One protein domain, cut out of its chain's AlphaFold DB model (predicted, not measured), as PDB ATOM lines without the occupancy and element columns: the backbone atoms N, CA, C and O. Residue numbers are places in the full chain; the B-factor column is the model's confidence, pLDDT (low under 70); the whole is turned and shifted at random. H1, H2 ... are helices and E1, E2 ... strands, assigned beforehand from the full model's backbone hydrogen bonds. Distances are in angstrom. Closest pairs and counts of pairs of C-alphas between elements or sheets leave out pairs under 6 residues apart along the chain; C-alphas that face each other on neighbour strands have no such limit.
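What this domain is: This is residues 27 to 44 and 149 to 176 of the 195 residues of the protein "RING-type domain-containing protein" of Coprinellus micaceus (UniProt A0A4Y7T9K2). Picture a small wall of three strands, E1, E2 and E3 in that order across it, with the helix H2 laid over one face along E2 and E3, and no named helix over the other face. A second helix, H1, sits at the end of the wall where E1 begins and meets H2 there, while residues 40 to 44 run on from the other end of E1. The 46 printed residues have two named helices and three named strands, in the order H1, E1, E2, H2, E3; the class is mixed, helices and strands, and the sheet is mixed too. The whole is compact, with a radius of gyration of the C-alphas of 10.1 A, yet elongated, spanning 34 by 20 by 14 A.

How they stand to each other: Start at the inner strand E2, residues 151 to 155. Beside it the edge strand E1, residues 35 to 39, is antiparallel at 157 degrees; look for N 37 and O 153, 2.9 A apart and within hydrogen-bond range. The other edge strand, E3, residues 171 to 175, is parallel to E2 at 27 degrees, with N 173 and O 152 at 2.8 A. Now look at H2, residues 159 to 167, which is on the sheet at a height over the sheet of 9.5 A. It lies over E3 and only just over E2, on which 3 of its 9 C-alphas fall, and it runs along the strands, at 6 degrees to E3 on the local plane. The closest C-alphas of H2 and E3 are those of Ile 162 and Val 172, 6.4 A apart. E2, H2 and E3 form a strand-helix-strand unit, two parallel neighbour strands with a helix between them in the chain, and its crossover is right-handed. H1, residues 27 to 33, is not on the sheet and is apart from E2 and E3. It touches H2, the closest C-alphas being those of Leu 31 and Val 161 at 6.6 A, and their lines are only just about perpendicular, at 72 degrees. In H1 and H2 every O i to N i+4 pair is within hydrogen-bond range.

Where its parts are: Find C-alpha 27 at (146.407, 121.730, 133.782); from there H1 runs 9.7 A to residue 33. E1 covers 12.7 A from residue 35 to 39, and E2 13.2 A from 151 to 155. H2 begins at C-alpha 159, at (154.881, 119.240, 138.645), and runs 12.0 A to residue 167. E3 spans 12.9 A from residue 171 and ends at C-alpha 175, at (161.492, 110.350, 131.710).

The domain as a whole: The two C-alphas farthest apart are those of Met 29 and Pro 44, at 33.7 A. Residues 45 to 148 are not printed, and C-alphas 44 and 149 are 10.3 A apart across this cut, which falls between E1 and E2. The links H1 to E1, E2 to H2 and H2 to E3 are tight. The mean pLDDT of the printed part is 78.2; look for values under 70 at residue 34 and residues 40 to 44.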
ATOM      1  N   LEU A  27     146.292 123.184 133.644       74.50
ATOM      2  CA  LEU A  27     146.407 121.730 133.782       74.50
ATOM      3  C   LEU A  27     145.934 121.012 132.515       74.50
ATOM      4  O   LEU A  27     146.595 120.089 132.056       74.50
ATOM      5  N   VAL A  28     144.820 121.454 131.923       75.81
ATOM      6  CA  VAL A  28     144.319 120.885 130.661       75.81
ATOM      7  C   VAL A  28     145.343 121.072 129.538       75.81
ATOM      8  O   VAL A  28     145.654 120.112 128.839       75.81
ATOM      9  N   MET A  29     145.900 122.276 129.380       76.25
ATOM     10  CA  MET A  29     146.927 122.542 128.366       76.25
ATOM     11  C   MET A  29     148.199 121.719 128.597       76.25
ATOM     12  O   MET A  29     148.729 121.154 127.643       76.25
ATOM     13  N   ASP A  30     148.649 121.589 129.843       74.06
ATOM     14  CA  ASP A  30     149.822 120.792 130.209       74.06
ATOM     15  C   ASP A  30     149.584 119.289 129.965       74.06
ATOM     16  O   ASP A  30     150.492 118.588 129.519       74.06
ATOM     17  N   LEU A  31     148.358 118.792 130.181       74.88
ATOM     18  CA  LEU A  31     147.980 117.403 129.895       74.88
ATOM     19  C   LEU A  31     148.022 117.096 128.389       74.88
ATOM     20  O   LEU A  31     148.452 116.014 127.994       74.88
ATOM     21  N   PHE A  32     147.589 118.048 127.553       74.25
ATOM     22  CA  PHE A  32     147.652 117.941 126.090       74.25
ATOM     23  C   PHE A  32     149.074 118.127 125.541       74.25
ATOM     24  O   PHE A  32     149.433 117.498 124.548       74.25
ATOM     25  N   ALA A  33     149.884 118.990 126.161       74.31
ATOM     26  CA  ALA A  33     151.266 119.238 125.752       74.31
ATOM     27  C   ALA A  33     152.225 118.119 126.198       74.31
ATOM     28  O   ALA A  33     153.236 117.858 125.539       74.31
ATOM     29  N   GLY A  34     151.914 117.454 127.314       66.56
ATOM     30  CA  GLY A  34     152.671 116.338 127.857       66.56
ATOM     31  C   GLY A  34     152.394 115.037 127.107       66.56
ATOM     32  O   GLY A  34     151.281 114.515 127.117       66.56
ATOM     33  N   MET A  35     153.434 114.457 126.509       73.69
ATOM     34  CA  MET A  35     153.354 113.096 125.982       73.69
ATOM     35  C   MET A  35     153.363 112.145 127.181       73.69
ATOM     36  O   MET A  35     154.364 112.068 127.897       73.69
ATOM     37  N   HIS A  36     152.243 111.477 127.437       74.75
ATOM     38  CA  HIS A  36     152.112 110.493 128.503       74.75
ATOM     39  C   HIS A  36     151.730 109.143 127.905       74.75
ATOM     40  O   HIS A  36     150.897 109.055 127.005       74.75
ATOM     41  N   THR A  37     152.371 108.086 128.383       76.69
ATOM     42  CA  THR A  37     152.080 106.712 127.975       76.69
ATOM     43  C   THR A  37     151.709 105.915 129.210       76.69
ATOM     44  O   THR A  37     152.471 105.886 130.178       76.69
ATOM     45  N   PHE A  38     150.543 105.276 129.172       75.94
ATOM     46  CA  PHE A  38     150.137 104.317 130.192       75.94
ATOM     47  C   PHE A  38     150.925 103.030 129.966       75.94
ATOM     48  O   PHE A  38     150.783 102.386 128.926       75.94
ATOM     49  N   GLU A  39     151.797 102.692 130.913       72.50
ATOM     50  CA  GLU A  39     152.443 101.385 130.933       72.50
ATOM     51  C   GLU A  39     151.524 100.423 131.703       72.50
ATOM     52  O   GLU A  39     150.924 100.821 132.711       72.50
ATOM     53  N   PRO A  40     151.386  99.158 131.259       64.75
ATOM     54  CA  PRO A  40     150.739  98.155 132.089       64.75
ATOM     55  C   PRO A  40     151.457  98.089 133.450       64.75
ATOM     56  O   PRO A  40     152.673  98.318 133.514       64.75
ATOM     57  N   PRO A  41     150.727  97.825 134.548       66.31
ATOM     58  CA  PRO A  41     151.337  97.707 135.866       66.31
ATOM     59  C   PRO A  41     152.474  96.680 135.810       66.31
ATOM     60  O   PRO A  41     152.318  95.596 135.260       66.31
ATOM     61  N   SER A  42     153.636  97.020 136.365       59.69
ATOM     62  CA  SER A  42     154.835  96.165 136.327       59.69
ATOM     63  C   SER A  42     154.798  95.012 137.338       59.69
ATOM     64  O   SER A  42     155.833  94.418 137.631       59.69
ATOM     65  N   GLY A  43     153.631  94.727 137.916       63.72
ATOM     66  CA  GLY A  43     153.421  93.693 138.920       63.72
ATOM     67  C   GLY A  43     152.197  92.846 138.585       63.72
ATOM     68  O   GLY A  43     151.382  93.260 137.758       63.72
ATOM     69  N   PRO A  44     152.062  91.674 139.225       64.69
ATOM     70  CA  PRO A  44     150.958  90.781 138.946       64.69
ATOM     71  C   PRO A  44     149.650  91.470 139.333       64.69
ATOM     72  O   PRO A  44     149.492  92.025 140.426       64.69
ATOM     73  N   LYS A 149     150.108  99.492 141.447       74.31
ATOM     74  CA  LYS A 149     149.587 100.787 141.014       74.31
ATOM     75  C   LYS A 149     149.750 100.900 139.496       74.31
ATOM     76  O   LYS A 149     150.808 100.537 138.973       74.31
ATOM     77  N   PRO A 150     148.732 101.380 138.765       77.62
ATOM     78  CA  PRO A 150     148.883 101.628 137.340       77.62
ATOM     79  C   PRO A 150     149.980 102.682 137.123       77.62
ATOM     80  O   PRO A 150     150.048 103.671 137.855       77.62
ATOM     81  N   ARG A 151     150.859 102.459 136.140       81.88
ATOM     82  CA  ARG A 151     152.038 103.304 135.897       81.88
ATOM     83  C   ARG A 151     151.800 104.254 134.730       81.88
ATOM     84  O   ARG A 151     151.363 103.843 133.656       81.88
ATOM     85  N   VAL A 152     152.124 105.530 134.920       84.44
ATOM     86  CA  VAL A 152     152.083 106.547 133.860       84.44
ATOM     87  C   VAL A 152     153.485 107.075 133.642       84.44
ATOM     88  O   VAL A 152     154.082 107.674 134.532       84.44
ATOM     89  N   VAL A 153     154.010 106.881 132.436       85.94
ATOM     90  CA  VAL A 153     155.266 107.510 132.033       85.94
ATOM     91  C   VAL A 153     154.951 108.868 131.436       85.94
ATOM     92  O   VAL A 153     154.200 108.959 130.466       85.94
ATOM     93  N   VAL A 154     155.548 109.919 131.989       85.75
ATOM     94  CA  VAL A 154     155.381 111.294 131.515       85.75
ATOM     95  C   VAL A 154     156.704 111.845 130.982       85.75
ATOM     96  O   VAL A 154     157.755 111.708 131.614       85.75
ATOM     97  N   TYR A 155     156.666 112.479 129.807       82.94
ATOM     98  CA  TYR A 155     157.840 113.082 129.171       82.94
ATOM     99  C   TYR A 155     157.758 114.608 129.219       82.94
ATOM    100  O   TYR A 155     156.927 115.207 128.537       82.94
ATOM    101  N   GLY A 156     158.653 115.243 129.983       76.38
ATOM    102  CA  GLY A 156     158.697 116.708 130.108       76.38
ATOM    103  C   GLY A 156     157.467 117.317 130.791       76.38
ATOM    104  O   GLY A 156     157.089 118.436 130.462       76.38
ATOM    105  N   ALA A 157     156.826 116.569 131.693       77.00
ATOM    106  CA  ALA A 157     155.660 117.031 132.439       77.00
ATOM    107  C   ALA A 157     156.018 118.094 133.487       77.00
ATOM    108  O   ALA A 157     157.107 118.079 134.057       77.00
ATOM    109  N   THR A 158     155.067 118.993 133.744       80.44
ATOM    110  CA  THR A 158     155.109 119.943 134.860       80.44
ATOM    111  C   THR A 158     154.760 119.235 136.173       80.44
ATOM    112  O   THR A 158     154.054 118.222 136.169       80.44
ATOM    113  N   ASP A 159     155.190 119.791 137.311       82.88
ATOM    114  CA  ASP A 159     154.881 119.240 138.645       82.88
ATOM    115  C   ASP A 159     153.369 119.065 138.875       82.88
ATOM    116  O   ASP A 159     152.939 118.143 139.562       82.88
ATOM    117  N   ARG A 160     152.542 119.903 138.234       81.88
ATOM    118  CA  ARG A 160     151.075 119.811 138.293       81.88
ATOM    119  C   ARG A 160     150.535 118.531 137.666       81.88
ATOM    120  O   ARG A 160     149.611 117.932 138.203       81.88
ATOM    121  N   VAL A 161     151.101 118.112 136.535       81.50
ATOM    122  CA  VAL A 161     150.697 116.876 135.852       81.50
ATOM    123  C   VAL A 161     151.119 115.656 136.672       81.50
ATOM    124  O   VAL A 161     150.353 114.701 136.772       81.50
ATOM    125  N   ILE A 162     152.290 115.710 137.314       84.62
ATOM    126  CA  ILE A 162     152.761 114.654 138.222       84.62
ATOM    127  C   ILE A 162     151.799 114.518 139.410       84.62
ATOM    128  O   ILE A 162     151.238 113.445 139.615       84.62
ATOM    129  N   GLN A 163     151.519 115.620 140.113       85.50
ATOM    130  CA  GLN A 163     150.591 115.633 141.250       85.50
ATOM    131  C   GLN A 163     149.175 115.196 140.864       85.50
ATOM    132  O   GLN A 163     148.500 114.527 141.644       85.50
ATOM    133  N   TYR A 164     148.720 115.550 139.658       86.12
ATOM    134  CA  TYR A 164     147.429 115.103 139.148       86.12
ATOM    135  C   TYR A 164     147.372 113.576 139.035       86.12
ATOM    136  O   TYR A 164     146.446 112.968 139.565       86.12
ATOM    137  N   PHE A 165     148.360 112.941 138.399       84.75
ATOM    138  CA  PHE A 165     148.374 111.482 138.255       84.75
ATOM    139  C   PHE A 165     148.615 110.757 139.589       84.75
ATOM    140  O   PHE A 165     147.946 109.758 139.858       84.75
ATOM    141  N   GLU A 166     149.480 111.277 140.463       85.81
ATOM    142  CA  GLU A 166     149.680 110.729 141.814       85.81
ATOM    143  C   GLU A 166     148.401 110.810 142.662       85.81
ATOM    144  O   GLU A 166     148.038 109.846 143.336       85.81
ATOM    145  N   GLY A 167     147.667 111.926 142.578       84.56
ATOM    146  CA  GLY A 167     146.383 112.110 143.257       84.56
ATOM    147  C   GLY A 167     145.280 111.172 142.757       84.56
ATOM    148  O   GLY A 167     144.342 110.877 143.492       84.56
ATOM    149  N   GLN A 168     145.410 110.658 141.532       83.06
ATOM    150  CA  GLN A 168     144.533 109.628 140.963       83.06
ATOM    151  C   GLN A 168     145.000 108.195 141.296       83.06
ATOM    152  O   GLN A 168     144.401 107.228 140.832       83.06
ATOM    153  N   GLY A 169     146.059 108.040 142.102       80.31
ATOM    154  CA  GLY A 169     146.568 106.742 142.547       80.31
ATOM    155  C   GLY A 169     147.511 106.045 141.563       80.31
ATOM    156  O   GLY A 169     147.819 104.868 141.761       80.31
ATOM    157  N   PHE A 170     147.987 106.744 140.529       83.75
ATOM    158  CA  PHE A 170     148.986 106.214 139.601       83.75
ATOM    159  C   PHE A 170     150.402 106.355 140.166       83.75
ATOM    160  O   PHE A 170     150.719 107.292 140.898       83.75
ATOM    161  N   GLU A 171     151.279 105.438 139.779       84.50
ATOM    162  CA  GLU A 171     152.722 105.603 139.937       84.50
ATOM    163  C   GLU A 171     153.266 106.370 138.722       84.50
ATOM    164  O   GLU A 171     153.145 105.918 137.580       84.50
ATOM    165  N   VAL A 172     153.848 107.549 138.951       85.12
ATOM    166  CA  VAL A 172     154.321 108.431 137.876       85.12
ATOM    167  C   VAL A 172     155.817 108.249 137.650       85.12
ATOM    168  O   VAL A 172     156.634 108.448 138.545       85.12
ATOM    169  N   VAL A 173     156.193 107.917 136.417       86.00
ATOM    170  CA  VAL A 173     157.586 107.759 135.993       86.00
ATOM    171  C   VAL A 173     157.953 108.913 135.071       86.00
ATOM    172  O   VAL A 173     157.535 108.969 133.914       86.00
ATOM    173  N   VAL A 174     158.766 109.843 135.561       85.69
ATOM    174  CA  VAL A 174     159.232 110.975 134.754       85.69
ATOM    175  C   VAL A 174     160.450 110.546 133.939       85.69
ATOM    176  O   VAL A 174     161.490 110.202 134.498       85.69
ATOM    177  N   ARG A 175     160.346 110.581 132.605       82.94
ATOM    178  CA  ARG A 175     161.492 110.350 131.710       82.94
ATOM    179  C   ARG A 175     161.915 111.655 131.045       82.94
ATOM    180  O   ARG A 175     161.138 112.320 130.360       82.94
ATOM    181  N   SER A 176     163.184 112.011 131.205       76.06
ATOM    182  CA  SER A 176     163.804 113.085 130.428       76.06
ATOM    183  C   SER A 176     163.890 112.671 128.957       76.06
ATOM    184  O   SER A 176     164.344 111.564 128.662       76.06
TER     185      SER A 176